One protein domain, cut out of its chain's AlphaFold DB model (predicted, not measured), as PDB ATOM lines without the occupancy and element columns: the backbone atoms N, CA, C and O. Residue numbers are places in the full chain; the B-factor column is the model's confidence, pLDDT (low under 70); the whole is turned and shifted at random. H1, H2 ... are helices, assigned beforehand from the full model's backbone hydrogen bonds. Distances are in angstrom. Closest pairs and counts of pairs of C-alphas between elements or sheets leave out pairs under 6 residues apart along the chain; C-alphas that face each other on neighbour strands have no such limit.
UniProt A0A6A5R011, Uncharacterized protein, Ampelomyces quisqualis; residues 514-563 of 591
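This is residues 514 to 563 of the 591 residues of an uncharacterized protein of Ampelomyces quisqualis (UniProt A0A6A5R011). A long helix, H1, sticks out with residues 514 to 525, and near its other end a second helix, H2, folds back after a loop and crosses it steeply. The printed part has 50 residues with two named helices, H1 then H2, and no named strand; the class is all helix. The whole is loose, with a radius of gyration of the C-alphas of 12.7 A, and elongated, spanning 41 by 23 by 15 A.

H1 is residues 514 to 535, 31.6 A long from C-alpha 514 at (201.922, 211.157, 244.025) to C-alpha 535 at (219.190, 188.168, 230.943). H2 is residues 545 to 562, 26.0 A long, and ends at C-alpha 562 at (202.817, 190.003, 227.932).

H1 touches H2 with residues 529 to 533 alone, and H2 touches H1 with residues 551 to 558 alone. Their closest C-alphas, those of Ala 533 and Arg 555, are 5.5 A apart. They run opposite ways at a steep tilt of 65 degrees. In H1 and H2 every O i to N i+4 pair is within hydrogen-bond range.

The two C-alphas farthest apart, those of Thr 514 and Ser 543, are 41.0 A apart. The link from H1 to H2, 9 residues, is short. The printed part has no cut, and no printed residue is under 70 in pLDDT.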
ATOM      1  N   THR A 514     201.669 212.424 243.317       95.62
ATOM      2  CA  THR A 514     201.922 211.157 244.025       95.62
ATOM      3  C   THR A 514     201.688 209.954 243.108       95.62
ATOM      4  O   THR A 514     202.555 209.088 243.015       95.62
ATOM      5  N   TYR A 515     200.581 209.938 242.362       97.31
ATOM      6  CA  TYR A 515     200.264 208.903 241.376       97.31
ATOM      7  C   TYR A 515     201.330 208.807 240.278       97.31
ATOM      8  O   TYR A 515     201.840 207.720 240.028       97.31
ATOM      9  N   ILE A 516     201.741 209.932 239.679       96.06
ATOM     10  CA  ILE A 516     202.804 209.964 238.658       96.06
ATOM     11  C   ILE A 516     204.124 209.409 239.220       96.06
ATOM     12  O   ILE A 516     204.801 208.630 238.548       96.06
ATOM     13  N   LYS A 517     204.479 209.760 240.464       96.44
ATOM     14  CA  LYS A 517     205.686 209.245 241.128       96.44
ATOM     15  C   LYS A 517     205.619 207.730 241.346       96.44
ATOM     16  O   LYS A 517     206.578 207.040 241.010       96.44
ATOM     17  N   VAL A 518     204.502 207.216 241.868       96.94
ATOM     18  CA  VAL A 518     204.305 205.776 242.113       96.94
ATOM     19  C   VAL A 518     204.259 204.998 240.796       96.94
ATOM     20  O   VAL A 518     204.951 203.990 240.674       96.94
ATOM     21  N   LYS A 519     203.542 205.494 239.777       96.31
ATOM     22  CA  LYS A 519     203.490 204.891 238.437       96.31
ATOM     23  C   LYS A 519     204.888 204.763 237.831       96.31
ATOM     24  O   LYS A 519     205.271 203.664 237.454       96.31
ATOM     25  N   ARG A 520     205.697 205.831 237.863       94.38
ATOM     26  CA  ARG A 520     207.084 205.797 237.367       94.38
ATOM     27  C   ARG A 520     207.989 204.850 238.166       94.38
ATOM     28  O   ARG A 520     208.904 204.255 237.605       94.38
ATOM     29  N   GLN A 521     207.754 204.687 239.471       93.69
ATOM     30  CA  GLN A 521     208.478 203.698 240.280       93.69
ATOM     31  C   GLN A 521     208.087 202.256 239.917       93.69
ATOM     32  O   GLN A 521     208.969 201.403 239.842       93.69
ATOM     33  N   LEU A 522     206.806 201.994 239.639       95.75
ATOM     34  CA  LEU A 522     206.320 200.691 239.171       95.75
ATOM     35  C   LEU A 522     206.821 200.365 237.758       95.75
ATOM     36  O   LEU A 522     207.317 199.266 237.541       95.75
ATOM     37  N   GLU A 523     206.786 201.322 236.828       93.81
ATOM     38  CA  GLU A 523     207.331 201.181 235.467       93.81
ATOM     39  C   GLU A 523     208.831 200.848 235.493       93.81
ATOM     40  O   GLU A 523     209.271 199.895 234.849       93.81
ATOM     41  N   ASN A 524     209.616 201.567 236.306       92.38
ATOM     42  CA  ASN A 524     211.037 201.274 236.500       92.38
ATOM     43  C   ASN A 524     211.268 199.864 237.082       92.38
ATOM     44  O   ASN A 524     212.200 199.174 236.667       92.38
ATOM     45  N   LEU A 525     210.436 199.426 238.033       94.81
ATOM     46  CA  LEU A 525     210.532 198.093 238.637       94.81
ATOM     47  C   LEU A 525     210.150 196.987 237.639       94.81
ATOM     48  O   LEU A 525     210.836 195.972 237.564       94.81
ATOM     49  N   GLN A 526     209.109 197.199 236.832       95.12
ATOM     50  CA  GLN A 526     208.664 196.280 235.780       95.12
ATOM     51  C   GLN A 526     209.697 196.162 234.648       95.12
ATOM     52  O   GLN A 526     209.917 195.067 234.122       95.12
ATOM     53  N   ALA A 527     210.386 197.258 234.311       93.06
ATOM     54  CA  ALA A 527     211.516 197.255 233.384       93.06
ATOM     55  C   ALA A 527     212.724 196.490 233.957       93.06
ATOM     56  O   ALA A 527     213.292 195.638 233.276       93.06
ATOM     57  N   ALA A 528     213.079 196.714 235.229       93.75
ATOM     58  CA  ALA A 528     214.146 195.964 235.895       93.75
ATOM     59  C   ALA A 528     213.834 194.456 235.975       93.75
ATOM     60  O   ALA A 528     214.684 193.631 235.642       93.75
ATOM     61  N   ALA A 529     212.599 194.093 236.333       96.25
ATOM     62  CA  ALA A 529     212.129 192.710 236.353       96.25
ATOM     63  C   ALA A 529     212.139 192.070 234.951       96.25
ATOM     64  O   ALA A 529     212.608 190.945 234.793       96.25
ATOM     65  N   SER A 530     211.711 192.809 233.919       95.69
ATOM     66  CA  SER A 530     211.796 192.389 232.512       95.69
ATOM     67  C   SER A 530     213.236 192.123 232.065       95.69
ATOM     68  O   SER A 530     213.496 191.138 231.372       95.69
ATOM     69  N   ASN A 531     214.181 192.967 232.482       95.06
ATOM     70  CA  ASN A 531     215.594 192.788 232.161       95.06
ATOM     71  C   ASN A 531     216.173 191.557 232.875       95.06
ATOM     72  O   ASN A 531     216.874 190.781 232.235       95.06
ATOM     73  N   LEU A 532     215.822 191.324 234.146       95.56
ATOM     74  CA  LEU A 532     216.229 190.129 234.902       95.56
ATOM     75  C   LEU A 532     215.635 188.829 234.329       95.56
ATOM     76  O   LEU A 532     216.319 187.806 234.255       95.56
ATOM     77  N   ALA A 533     214.376 188.857 233.886       95.19
ATOM     78  CA  ALA A 533     213.748 187.740 233.185       95.19
ATOM     79  C   ALA A 533     214.479 187.417 231.868       95.19
ATOM     80  O   ALA A 533     214.773 186.253 231.602       95.19
ATOM     81  N   THR A 534     214.832 188.452 231.095       95.69
ATOM     82  CA  THR A 534     215.514 188.322 229.797       95.69
ATOM     83  C   THR A 534     216.968 187.865 229.948       95.69
ATOM     84  O   THR A 534     217.378 186.904 229.306       95.69
ATOM     85  N   CYS A 535     217.766 188.498 230.818       95.75
ATOM     86  CA  CYS A 535     219.190 188.168 230.943       95.75
ATOM     87  C   CYS A 535     219.440 186.788 231.565       95.75
ATOM     88  O   CYS A 535     220.456 186.166 231.274       95.75
ATOM     89  N   THR A 536     218.504 186.281 232.375       94.88
ATOM     90  CA  THR A 536     218.583 184.911 232.893       94.88
ATOM     91  C   THR A 536     217.979 183.874 231.945       94.88
ATOM     92  O   THR A 536     218.074 182.690 232.257       94.88
ATOM     93  N   GLN A 537     217.328 184.257 230.834       94.31
ATOM     94  CA  GLN A 537     216.398 183.390 230.088       94.31
ATOM     95  C   GLN A 537     216.975 182.004 229.752       94.31
ATOM     96  O   GLN A 537     216.301 181.001 229.991       94.31
ATOM     97  N   SER A 538     218.227 181.959 229.289       94.50
ATOM     98  CA  SER A 538     218.988 180.756 228.916       94.50
ATOM     99  C   SER A 538     219.672 180.013 230.076       94.50
ATOM    100  O   SER A 538     220.225 178.937 229.863       94.50
ATOM    101  N   MET A 539     219.656 180.549 231.299       94.44
ATOM    102  CA  MET A 539     220.248 179.913 232.480       94.44
ATOM    103  C   MET A 539     219.315 178.845 233.063       94.44
ATOM    104  O   MET A 539     218.131 179.119 233.295       94.44
ATOM    105  N   ASP A 540     219.854 177.673 233.420       95.69
ATOM    106  CA  ASP A 540     219.111 176.723 234.253       95.69
ATOM    107  C   ASP A 540     218.992 177.229 235.698       95.69
ATOM    108  O   ASP A 540     219.819 176.956 236.569       95.69
ATOM    109  N   LEU A 541     217.888 177.923 235.963       95.50
ATOM    110  CA  LEU A 541     217.495 178.363 237.297       95.50
ATOM    111  C   LEU A 541     217.202 177.207 238.275       95.50
ATOM    112  O   LEU A 541     216.990 177.472 239.452       95.50
ATOM    113  N   THR A 542     217.142 175.942 237.843       94.50
ATOM    114  CA  THR A 542     216.836 174.810 238.744       94.50
ATOM    115  C   THR A 542     217.956 174.567 239.757       94.50
ATOM    116  O   THR A 542     217.676 174.258 240.913       94.50
ATOM    117  N   SER A 543     219.208 174.805 239.359       94.94
ATOM    118  CA  SER A 543     220.385 174.752 240.238       94.94
ATOM    119  C   SER A 543     220.468 175.895 241.271       94.94
ATOM    120  O   SER A 543     221.077 175.730 242.324       94.94
ATOM    121  N   PHE A 544     219.810 177.036 241.030       94.81
ATOM    122  CA  PHE A 544     219.908 178.255 241.857       94.81
ATOM    123  C   PHE A 544     218.983 178.267 243.092       94.81
ATOM    124  O   PHE A 544     218.679 179.335 243.637       94.81
ATOM    125  N   GLY A 545     218.508 177.099 243.534       96.31
ATOM    126  CA  GLY A 545     217.707 176.942 244.749       96.31
ATOM    127  C   GLY A 545     216.513 177.901 244.818       96.31
ATOM    128  O   GLY A 545     215.729 178.021 243.877       96.31
ATOM    129  N   ASP A 546     216.363 178.584 245.950       95.31
ATOM    130  CA  ASP A 546     215.241 179.482 246.244       95.31
ATOM    131  C   ASP A 546     215.185 180.694 245.306       95.31
ATOM    132  O   ASP A 546     214.124 180.992 244.759       95.31
ATOM    133  N   PHE A 547     216.330 181.325 245.026       94.69
ATOM    134  CA  PHE A 547     216.423 182.412 244.045       94.69
ATOM    135  C   PHE A 547     215.970 181.948 242.654       94.69
ATOM    136  O   PHE A 547     215.211 182.640 241.978       94.69
ATOM    137  N   GLY A 548     216.371 180.737 242.260       95.69
ATOM    138  CA  GLY A 548     215.928 180.103 241.024       95.69
ATOM    139  C   GLY A 548     214.412 179.896 240.949       95.69
ATOM    140  O   GLY A 548     213.805 180.154 239.907       95.69
ATOM    141  N   ARG A 549     213.772 179.494 242.057       95.75
ATOM    142  CA  ARG A 549     212.306 179.341 242.128       95.75
ATOM    143  C   ARG A 549     211.582 180.685 242.026       95.75
ATOM    144  O   ARG A 549     210.636 180.786 241.245       95.75
ATOM    145  N   GLU A 550     212.036 181.720 242.731       96.25
ATOM    146  CA  GLU A 550     211.428 183.055 242.632       96.25
ATOM    147  C   GLU A 550     211.643 183.689 241.247       96.25
ATOM    148  O   GLU A 550     210.712 184.269 240.690       96.25
ATOM    149  N   MET A 551     212.809 183.498 240.621       96.12
ATOM    150  CA  MET A 551     213.053 183.952 239.248       96.12
ATOM    151  C   MET A 551     212.182 183.222 238.212       96.12
ATOM    152  O   MET A 551     211.722 183.861 237.264       96.12
ATOM    153  N   LYS A 552     211.880 181.925 238.394       95.62
ATOM    154  CA  LYS A 552     210.886 181.223 237.556       95.62
ATOM    155  C   LYS A 552     209.477 181.802 237.749       95.62
ATOM    156  O   LYS A 552     208.815 182.093 236.760       95.62
ATOM    157  N   LYS A 553     209.035 182.067 238.989       95.31
ATOM    158  CA  LYS A 553     207.745 182.752 239.237       95.31
ATOM    159  C   LYS A 553     207.683 184.133 238.571       95.31
ATOM    160  O   LYS A 553     206.653 184.480 238.000       95.31
ATOM    161  N   LEU A 554     208.777 184.900 238.631       95.25
ATOM    162  CA  LEU A 554     208.860 186.242 238.053       95.25
ATOM    163  C   LEU A 554     208.702 186.226 236.525       95.25
ATOM    164  O   LEU A 554     207.983 187.069 235.993       95.25
ATOM    165  N   ARG A 555     209.312 185.252 235.828       94.38
ATOM    166  CA  ARG A 555     209.077 185.042 234.388       94.38
ATOM    167  C   ARG A 555     207.613 184.750 234.107       94.38
ATOM    168  O   ARG A 555     206.997 185.496 233.359       94.38
ATOM    169  N   ASN A 556     207.043 183.743 234.772       94.50
ATOM    170  CA  ASN A 556     205.656 183.333 234.548       94.50
ATOM    171  C   ASN A 556     204.673 184.505 234.737       94.50
ATOM    172  O   ASN A 556     203.759 184.672 233.937       94.50
ATOM    173  N   ALA A 557     204.875 185.350 235.757       92.62
ATOM    174  CA  ALA A 557     204.056 186.544 235.975       92.62
ATOM    175  C   ALA A 557     204.178 187.566 234.825       92.62
ATOM    176  O   ALA A 557     203.169 188.063 234.330       92.62
ATOM    177  N   LEU A 558     205.402 187.846 234.360       93.62
ATOM    178  CA  LEU A 558     205.653 188.774 233.250       93.62
ATOM    179  C   LEU A 558     205.204 188.220 231.887       93.62
ATOM    180  O   LEU A 558     204.859 188.999 231.003       93.62
ATOM    181  N   GLU A 559     205.203 186.902 231.702       90.56
ATOM    182  CA  GLU A 559     204.707 186.232 230.495       90.56
ATOM    183  C   GLU A 559     203.173 186.268 230.420       90.56
ATOM    184  O   GLU A 559     202.627 186.529 229.349       90.56
ATOM    185  N   ILE A 560     202.473 186.119 231.553       87.62
ATOM    186  CA  ILE A 560     201.011 186.295 231.639       87.62
ATOM    187  C   ILE A 560     200.601 187.725 231.249       87.62
ATOM    188  O   ILE A 560     199.666 187.893 230.469       87.62
ATOM    189  N   ASP A 561     201.317 188.747 231.730       82.75
ATOM    190  CA  ASP A 561     201.046 190.155 231.384       82.75
ATOM    191  C   ASP A 561     201.444 190.527 229.942       82.75
ATOM    192  O   ASP A 561     200.904 191.483 229.384       82.75
ATOM    193  N   ARG A 562     202.387 189.796 229.328       75.69
ATOM    194  CA  ARG A 562     202.817 190.003 227.932       75.69
ATOM    195  C   ARG A 562     202.012 189.211 226.908       75.69
ATOM    196  O   ARG A 562     202.092 189.534 225.725       75.69
ATOM    197  N   SER A 563     201.266 188.191 227.328       73.88
ATOM    198  CA  SER A 563     200.362 187.463 226.442       73.88
ATOM    199  C   SER A 563     199.266 188.417 225.943       73.88
ATOM    200  O   SER A 563     198.509 188.946 226.766       73.88
TER     201      SER A 563